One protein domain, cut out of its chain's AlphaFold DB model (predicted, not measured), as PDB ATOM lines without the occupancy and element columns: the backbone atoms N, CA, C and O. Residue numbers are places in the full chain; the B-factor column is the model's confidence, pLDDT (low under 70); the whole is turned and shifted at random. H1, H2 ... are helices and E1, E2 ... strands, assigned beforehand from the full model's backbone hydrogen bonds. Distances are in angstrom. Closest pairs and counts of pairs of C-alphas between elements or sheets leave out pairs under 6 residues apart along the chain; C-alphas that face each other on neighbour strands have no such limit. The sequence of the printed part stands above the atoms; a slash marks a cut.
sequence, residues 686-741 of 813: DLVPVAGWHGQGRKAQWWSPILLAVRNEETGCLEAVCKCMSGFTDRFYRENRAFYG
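AT A GLANCE: This is residues 686 to 741 of the 813 residues of the protein "DNA ligase" of Chaetomium globosum (strain ATCC 6205 / CBS 148.51 / DSM 1962 / NBRC 6347 / NRRL 1970) (UniProt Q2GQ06). A narrow, strongly twisted sheet of three antiparallel strands, E1, E2 and E3, makes the body, and one short helix, H1, grazes it near the residues where E2 begins. The link between E1 and E2 lies at one end of the long axis and the link between E2 and E3 at the other. The printed part has 56 residues, with three named strands and then one named helix, in the order E1, E2, E3, H1 along the chain; the sheet's order is E1, E2, E3, and the class is mixed, helices and strands. The whole is only just loose, close to compact, with a radius of gyration of the C-alphas of 12.3 A, and its outline is a rod with spans of 40 by 19 by 17 A.

HOW THE PARTS SIT: The inner strand of the sheet is E2, residues 703 to 711, and its edge strands are E1, residues 688 to 694, and E3, residues 718 to 724. The three make a meander, each strand the antiparallel neighbour of the one before. E1 and E2 form a hairpin, with 158 degrees between their directions; N 690 and O 707 are 2.8 A apart and N 704 and O 693 2.8 A, both within hydrogen-bond range. The C-alphas of Gly 692 and Ile 706 face each other at 4.4 A. E2 and E3 form a second hairpin, at 145 degrees, with N 710 and O 719 at 2.9 A and N 724 and O 706 at 2.8 A, within hydrogen-bond range. The C-alphas of Ala 709 and Ala 720 face each other at 4.0 A. The sheet's C-alphas lie up to 4.5 A off its best plane. H1, residues 730 to 740, is on the sheet but only grazes it, with residues 733 to 740; the closest C-alphas of H1 and E2 are those of Arg 737 and Trp 703, 7.1 A apart. In H1 every O i to N i+4 pair is within hydrogen-bond range.

IN THESE COORDINATES: E2 is the longest strand, 22.1 A from first to last C-alpha. E1 begins at C-alpha 688, (-7.976, -1.895, 35.276), and is 18.5 A long. E3 is 16.0 A long and ends at C-alpha 724, (-8.164, -12.189, 39.415). H1 is 15.7 A long and ends at C-alpha 740, (1.105, 0.304, 44.974).

THE WHOLE: The two C-alphas farthest apart are those of Gly 697 and Glu 714, 40.4 A. The printed part has no cut. The link from E3 to H1 is tight, those from E1 to E2 and E2 to E3 are short, and no link is long. The mean pLDDT of the printed part is 85.3, and residues 696 and 741 are under 70.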
ATOM      1  N   ASP A 686      -8.961  -6.138  28.310       89.12
ATOM      2  CA  ASP A 686      -8.091  -5.211  29.030       89.12
ATOM      3  C   ASP A 686      -8.849  -4.627  30.226       89.12
ATOM      4  O   ASP A 686      -9.875  -3.960  30.072       89.12
ATOM      5  N   LEU A 687      -8.363  -4.899  31.438       90.44
ATOM      6  CA  LEU A 687      -9.033  -4.523  32.682       90.44
ATOM      7  C   LEU A 687      -8.106  -3.725  33.604       90.44
ATOM      8  O   LEU A 687      -6.912  -3.997  33.706       90.44
ATOM      9  N   VAL A 688      -8.683  -2.780  34.344       89.88
ATOM     10  CA  VAL A 688      -7.976  -1.895  35.276       89.88
ATOM     11  C   VAL A 688      -7.987  -2.491  36.690       89.88
ATOM     12  O   VAL A 688      -9.067  -2.723  37.238       89.88
ATOM     13  N   PRO A 689      -6.829  -2.709  37.339       88.69
ATOM     14  CA  PRO A 689      -6.771  -3.046  38.760       88.69
ATOM     15  C   PRO A 689      -7.292  -1.901  39.637       88.69
ATOM     16  O   PRO A 689      -6.786  -0.786  39.565       88.69
ATOM     17  N   VAL A 690      -8.282  -2.170  40.495       88.38
ATOM     18  CA  VAL A 690      -8.916  -1.146  41.357       88.38
ATOM     19  C   VAL A 690      -8.851  -1.446  42.855       88.38
ATOM     20  O   VAL A 690      -9.045  -0.544  43.665       88.38
ATOM     21  N   ALA A 691      -8.591  -2.695  43.252       86.38
ATOM     22  CA  ALA A 691      -8.383  -3.070  44.653       86.38
ATOM     23  C   ALA A 691      -7.586  -4.379  44.777       86.38
ATOM     24  O   ALA A 691      -7.463  -5.137  43.818       86.38
ATOM     25  N   GLY A 692      -7.094  -4.685  45.978       86.00
ATOM     26  CA  GLY A 692      -6.453  -5.959  46.299       86.00
ATOM     27  C   GLY A 692      -6.756  -6.391  47.731       86.00
ATOM     28  O   GLY A 692      -6.997  -5.557  48.601       86.00
ATOM     29  N   TRP A 693      -6.753  -7.700  47.977       86.38
ATOM     30  CA  TRP A 693      -6.879  -8.273  49.322       86.38
ATOM     31  C   TRP A 693      -5.536  -8.829  49.779       86.38
ATOM     32  O   TRP A 693      -4.777  -9.329  48.954       86.38
ATOM     33  N   HIS A 694      -5.251  -8.797  51.081       81.00
ATOM     34  CA  HIS A 694      -4.133  -9.566  51.629       81.00
ATOM     35  C   HIS A 694      -4.338 -11.047  51.311       81.00
ATOM     36  O   HIS A 694      -5.393 -11.614  51.607       81.00
ATOM     37  N   GLY A 695      -3.345 -11.651  50.662       75.88
ATOM     38  CA  GLY A 695      -3.392 -13.063  50.336       75.88
ATOM     39  C   GLY A 695      -3.290 -13.936  51.582       75.88
ATOM     40  O   GLY A 695      -3.004 -13.479  52.685       75.88
ATOM     41  N   GLN A 696      -3.531 -15.226  51.388       69.75
ATOM     42  CA  GLN A 696      -3.449 -16.248  52.432       69.75
ATOM     43  C   GLN A 696      -2.483 -17.359  52.000       69.75
ATOM     44  O   GLN A 696      -2.224 -17.546  50.801       69.75
ATOM     45  N   GLY A 697      -1.931 -18.101  52.965       73.62
ATOM     46  CA  GLY A 697      -1.000 -19.208  52.709       73.62
ATOM     47  C   GLY A 697       0.240 -18.767  51.917       73.62
ATOM     48  O   GLY A 697       0.896 -17.797  52.284       73.62
ATOM     49  N   ARG A 698       0.538 -19.415  50.772       76.12
ATOM     50  CA  ARG A 698       1.672 -19.030  49.890       76.12
ATOM     51  C   ARG A 698       1.636 -17.548  49.495       76.12
ATOM     52  O   ARG A 698       2.680 -16.964  49.216       76.12
ATOM     53  N   LYS A 699       0.444 -16.947  49.442       78.38
ATOM     54  CA  LYS A 699       0.261 -15.549  49.054       78.38
ATOM     55  C   LYS A 699       0.114 -14.587  50.225       78.38
ATOM     56  O   LYS A 699      -0.215 -13.437  49.977       78.38
ATOM     57  N   ALA A 700       0.387 -15.007  51.462       78.44
ATOM     58  CA  ALA A 700       0.306 -14.141  52.644       78.44
ATOM     59  C   ALA A 700       1.103 -12.830  52.499       78.44
ATOM     60  O   ALA A 700       0.717 -11.798  53.036       78.44
ATOM     61  N   GLN A 701       2.184 -12.854  51.715       80.25
ATOM     62  CA  GLN A 701       3.040 -11.695  51.447       80.25
ATOM     63  C   GLN A 701       2.592 -10.832  50.255       80.25
ATOM     64  O   GLN A 701       3.245  -9.834  49.946       80.25
ATOM     65  N   TRP A 702       1.514 -11.191  49.558       83.62
ATOM     66  CA  TRP A 702       1.083 -10.538  48.319       83.62
ATOM     67  C   TRP A 702      -0.348 -10.022  48.426       83.62
ATOM     68  O   TRP A 702      -1.161 -10.558  49.180       83.62
ATOM     69  N   TRP A 703      -0.693  -9.033  47.600       84.75
ATOM     70  CA  TRP A 703      -2.094  -8.707  47.357       84.75
ATOM     71  C   TRP A 703      -2.680  -9.673  46.328       84.75
ATOM     72  O   TRP A 703      -2.310  -9.663  45.155       84.75
ATOM     73  N   SER A 704      -3.558 -10.564  46.784       84.44
ATOM     74  CA  SER A 704      -4.269 -11.525  45.950       84.44
ATOM     75  C   SER A 704      -5.529 -12.024  46.674       84.44
ATOM     76  O   SER A 704      -5.418 -12.488  47.807       84.44
ATOM     77  N   PRO A 705      -6.712 -12.012  46.037       88.50
ATOM     78  CA  PRO A 705      -6.952 -11.616  44.648       88.50
ATOM     79  C   PRO A 705      -6.813 -10.105  44.395       88.50
ATOM     80  O   PRO A 705      -6.736  -9.313  45.331       88.50
ATOM     81  N   ILE A 706      -6.769  -9.727  43.117       89.81
ATOM     82  CA  ILE A 706      -6.823  -8.339  42.636       89.81
ATOM     83  C   ILE A 706      -8.213  -8.114  42.027       89.81
ATOM     84  O   ILE A 706      -8.679  -8.945  41.252       89.81
ATOM     85  N   LEU A 707      -8.896  -7.031  42.396       92.31
ATOM     86  CA  LEU A 707     -10.162  -6.614  41.791       92.31
ATOM     87  C   LEU A 707      -9.873  -5.871  40.490       92.31
ATOM     88  O   LEU A 707      -9.136  -4.885  40.507       92.31
ATOM     89  N   LEU A 708     -10.474  -6.329  39.400       92.25
ATOM     90  CA  LEU A 708     -10.345  -5.753  38.070       92.25
ATOM     91  C   LEU A 708     -11.663  -5.091  37.649       92.25
ATOM     92  O   LEU A 708     -12.741  -5.597  37.972       92.25
ATOM     93  N   ALA A 709     -11.570  -3.972  36.937       91.88
ATOM     94  CA  ALA A 709     -12.696  -3.156  36.501       91.88
ATOM     95  C   ALA A 709     -12.571  -2.735  35.030       91.88
ATOM     96  O   ALA A 709     -11.463  -2.600  34.514       91.88
ATOM     97  N   VAL A 710     -13.703  -2.481  34.377       93.56
ATOM     98  CA  VAL A 710     -13.773  -1.831  33.059       93.56
ATOM     99  C   VAL A 710     -14.068  -0.347  33.225       93.56
ATOM    100  O   VAL A 710     -14.588   0.081  34.256       93.56
ATOM    101  N   ARG A 711     -13.749   0.452  32.207       88.62
ATOM    102  CA  ARG A 711     -14.160   1.855  32.151       88.62
ATOM    103  C   ARG A 711     -15.484   1.967  31.403       88.62
ATOM    104  O   ARG A 711     -15.540   1.642  30.223       88.62
ATOM    105  N   ASN A 712     -16.512   2.476  32.071       88.25
ATOM    106  CA  ASN A 712     -17.760   2.859  31.422       88.25
ATOM    107  C   ASN A 712     -17.555   4.205  30.701       88.25
ATOM    108  O   ASN A 712     -17.173   5.196  31.328       88.25
ATOM    109  N   GLU A 713     -17.757   4.242  29.381       88.94
ATOM    110  CA  GLU A 713     -17.539   5.447  28.567       88.94
ATOM    111  C   GLU A 713     -18.564   6.555  28.840       88.94
ATOM    112  O   GLU A 713     -18.208   7.732  28.785       88.94
ATOM    113  N   GLU A 714     -19.803   6.195  29.182       87.88
ATOM    114  CA  GLU A 714     -20.898   7.144  29.412       87.88
ATOM    115  C   GLU A 714     -20.754   7.856  30.758       87.88
ATOM    116  O   GLU A 714     -20.915   9.073  30.858       87.88
ATOM    117  N   THR A 715     -20.427   7.100  31.809       87.56
ATOM    118  CA  THR A 715     -20.298   7.638  33.174       87.56
ATOM    119  C   THR A 715     -18.871   8.063  33.512       87.56
ATOM    120  O   THR A 715     -18.644   8.750  34.512       87.56
ATOM    121  N   GLY A 716     -17.887   7.621  32.723       85.31
ATOM    122  CA  GLY A 716     -16.460   7.773  33.001       85.31
ATOM    123  C   GLY A 716     -15.971   6.995  34.231       85.31
ATOM    124  O   GLY A 716     -14.806   7.141  34.608       85.31
ATOM    125  N   CYS A 717     -16.832   6.201  34.876       86.12
ATOM    126  CA  CYS A 717     -16.524   5.487  36.112       86.12
ATOM    127  C   CYS A 717     -15.889   4.117  35.842       86.12
ATOM    128  O   CYS A 717     -16.090   3.508  34.792       86.12
ATOM    129  N   LEU A 718     -15.113   3.636  36.819       86.00
ATOM    130  CA  LEU A 718     -14.610   2.266  36.826       86.00
ATOM    131  C   LEU A 718     -15.629   1.344  37.487       86.00
ATOM    132  O   LEU A 718     -16.089   1.604  38.602       86.00
ATOM    133  N   GLU A 719     -15.917   0.259  36.790       88.50
ATOM    134  CA  GLU A 719     -16.972  -0.697  37.078       88.50
ATOM    135  C   GLU A 719     -16.359  -2.081  37.297       88.50
ATOM    136  O   GLU A 719     -15.753  -2.660  36.396       88.50
ATOM    137  N   ALA A 720     -16.442  -2.590  38.529       90.19
ATOM    138  CA  ALA A 720     -15.807  -3.851  38.905       90.19
ATOM    139  C   ALA A 720     -16.407  -5.055  38.152       90.19
ATOM    140  O   ALA A 720     -17.621  -5.228  38.129       90.19
ATOM    141  N   VAL A 721     -15.543  -5.919  37.609       89.75
ATOM    142  CA  VAL A 721     -15.931  -7.093  36.805       89.75
ATOM    143  C   VAL A 721     -15.581  -8.397  37.505       89.75
ATOM    144  O   VAL A 721     -16.437  -9.260  37.694       89.75
ATOM    145  N   CYS A 722     -14.319  -8.580  37.894       89.75
ATOM    146  CA  CYS A 722     -13.870  -9.859  38.434       89.75
ATOM    147  C   CYS A 722     -12.733  -9.717  39.445       89.75
ATOM    148  O   CYS A 722     -12.027  -8.711  39.515       89.75
ATOM    149  N   LYS A 723     -12.547 -10.770  40.242       91.00
ATOM    150  CA  LYS A 723     -11.365 -10.950  41.084       91.00
ATOM    151  C   LYS A 723     -10.393 -11.875  40.362       91.00
ATOM    152  O   LYS A 723     -10.700 -13.048  40.171       91.00
ATOM    153  N   CYS A 724      -9.209 -11.382  40.022       88.12
ATOM    154  CA  CYS A 724      -8.164 -12.189  39.415       88.12
ATOM    155  C   CYS A 724      -7.225 -12.764  40.486       88.12
ATOM    156  O   CYS A 724      -6.685 -12.045  41.332       88.12
ATOM    157  N   MET A 725      -7.053 -14.089  40.472       83.62
ATOM    158  CA  MET A 725      -6.285 -14.828  41.482       83.62
ATOM    159  C   MET A 725      -5.157 -15.694  40.907       83.62
ATOM    160  O   MET A 725      -4.432 -16.323  41.675       83.62
ATOM    161  N   SER A 726      -4.991 -15.780  39.592       81.12
ATOM    162  CA  SER A 726      -4.018 -16.661  38.928       81.12
ATOM    163  C   SER A 726      -3.561 -16.051  37.605       81.12
ATOM    164  O   SER A 726      -4.116 -15.046  37.189       81.12
ATOM    165  N   GLY A 727      -2.533 -16.627  36.977       83.12
ATOM    166  CA  GLY A 727      -1.932 -16.093  35.742       83.12
ATOM    167  C   GLY A 727      -0.720 -15.186  35.978       83.12
ATOM    168  O   GLY A 727       0.041 -14.931  35.058       83.12
ATOM    169  N   PHE A 728      -0.480 -14.770  37.223       85.44
ATOM    170  CA  PHE A 728       0.634 -13.891  37.583       85.44
ATOM    171  C   PHE A 728       1.873 -14.650  38.063       85.44
ATOM    172  O   PHE A 728       1.768 -15.609  38.835       85.44
ATOM    173  N   THR A 729       3.050 -14.161  37.676       86.94
ATOM    174  CA  THR A 729       4.345 -14.647  38.170       86.94
ATOM    175  C   THR A 729       4.667 -14.083  39.563       86.94
ATOM    176  O   THR A 729       4.166 -13.037  39.971       86.94
ATOM    177  N   ASP A 730       5.572 -14.732  40.305       84.50
ATOM    178  CA  ASP A 730       6.075 -14.194  41.585       84.50
ATOM    179  C   ASP A 730       6.849 -12.871  41.393       84.50
ATOM    180  O   ASP A 730       7.029 -12.096  42.333       84.50
ATOM    181  N   ARG A 731       7.320 -12.593  40.170       87.44
ATOM    182  CA  ARG A 731       7.883 -11.293  39.786       87.44
ATOM    183  C   ARG A 731       6.793 -10.223  39.735       87.44
ATOM    184  O   ARG A 731       6.945  -9.211  40.413       87.44
ATOM    185  N   PHE A 732       5.684 -10.499  39.052       88.44
ATOM    186  CA  PHE A 732       4.539  -9.594  38.990       88.44
ATOM    187  C   PHE A 732       4.054  -9.194  40.389       88.44
ATOM    188  O   PHE A 732       3.887  -8.012  40.661       88.44
ATOM    189  N   TYR A 733       3.881 -10.141  41.322       86.62
ATOM    190  CA  TYR A 733       3.420  -9.791  42.675       86.62
ATOM    191  C   TYR A 733       4.387  -8.870  43.431       86.62
ATOM    192  O   TYR A 733       3.931  -7.995  44.169       86.62
ATOM    193  N   ARG A 734       5.704  -9.047  43.249       85.94
ATOM    194  CA  ARG A 734       6.726  -8.172  43.844       85.94
ATOM    195  C   ARG A 734       6.657  -6.766  43.266       85.94
ATOM    196  O   ARG A 734       6.602  -5.808  44.029       85.94
ATOM    197  N   GLU A 735       6.610  -6.659  41.943       87.44
ATOM    198  CA  GLU A 735       6.517  -5.379  41.235       87.44
ATOM    199  C   GLU A 735       5.199  -4.664  41.564       87.44
ATOM    200  O   GLU A 735       5.212  -3.487  41.903       87.44
ATOM    201  N   ASN A 736       4.077  -5.385  41.600       84.75
ATOM    202  CA  ASN A 736       2.767  -4.859  41.980       84.75
ATOM    203  C   ASN A 736       2.749  -4.348  43.432       84.75
ATOM    204  O   ASN A 736       2.206  -3.279  43.714       84.75
ATOM    205  N   ARG A 737       3.373  -5.085  44.365       83.50
ATOM    206  CA  ARG A 737       3.509  -4.654  45.764       83.50
ATOM    207  C   ARG A 737       4.389  -3.411  45.891       83.50
ATOM    208  O   ARG A 737       4.046  -2.530  46.667       83.50
ATOM    209  N   ALA A 738       5.480  -3.321  45.134       84.06
ATOM    210  CA  ALA A 738       6.328  -2.132  45.105       84.06
ATOM    211  C   ALA A 738       5.589  -0.924  44.500       84.06
ATOM    212  O   ALA A 738       5.619   0.165  45.063       84.06
ATOM    213  N   PHE A 739       4.864  -1.136  43.400       82.31
ATOM    214  CA  PHE A 739       4.170  -0.088  42.655       82.31
ATOM    215  C   PHE A 739       3.032   0.567  43.451       82.31
ATOM    216  O   PHE A 739       2.933   1.794  43.465       82.31
ATOM    217  N   TYR A 740       2.198  -0.225  44.140       78.62
ATOM    218  CA  TYR A 740       1.105   0.304  44.974       78.62
ATOM    219  C   TYR A 740       1.460   0.413  46.468       78.62
ATOM    220  O   TYR A 740       0.673   0.937  47.243       78.62
ATOM    221  N   GLY A 741       2.627  -0.063  46.912       68.44
ATOM    222  CA  GLY A 741       3.061   0.017  48.319       68.44
ATOM    223  C   GLY A 741       3.481   1.415  48.775       68.44
ATOM    224  O   GLY A 741       3.609   1.652  49.976       68.44
TER     225      GLY A 741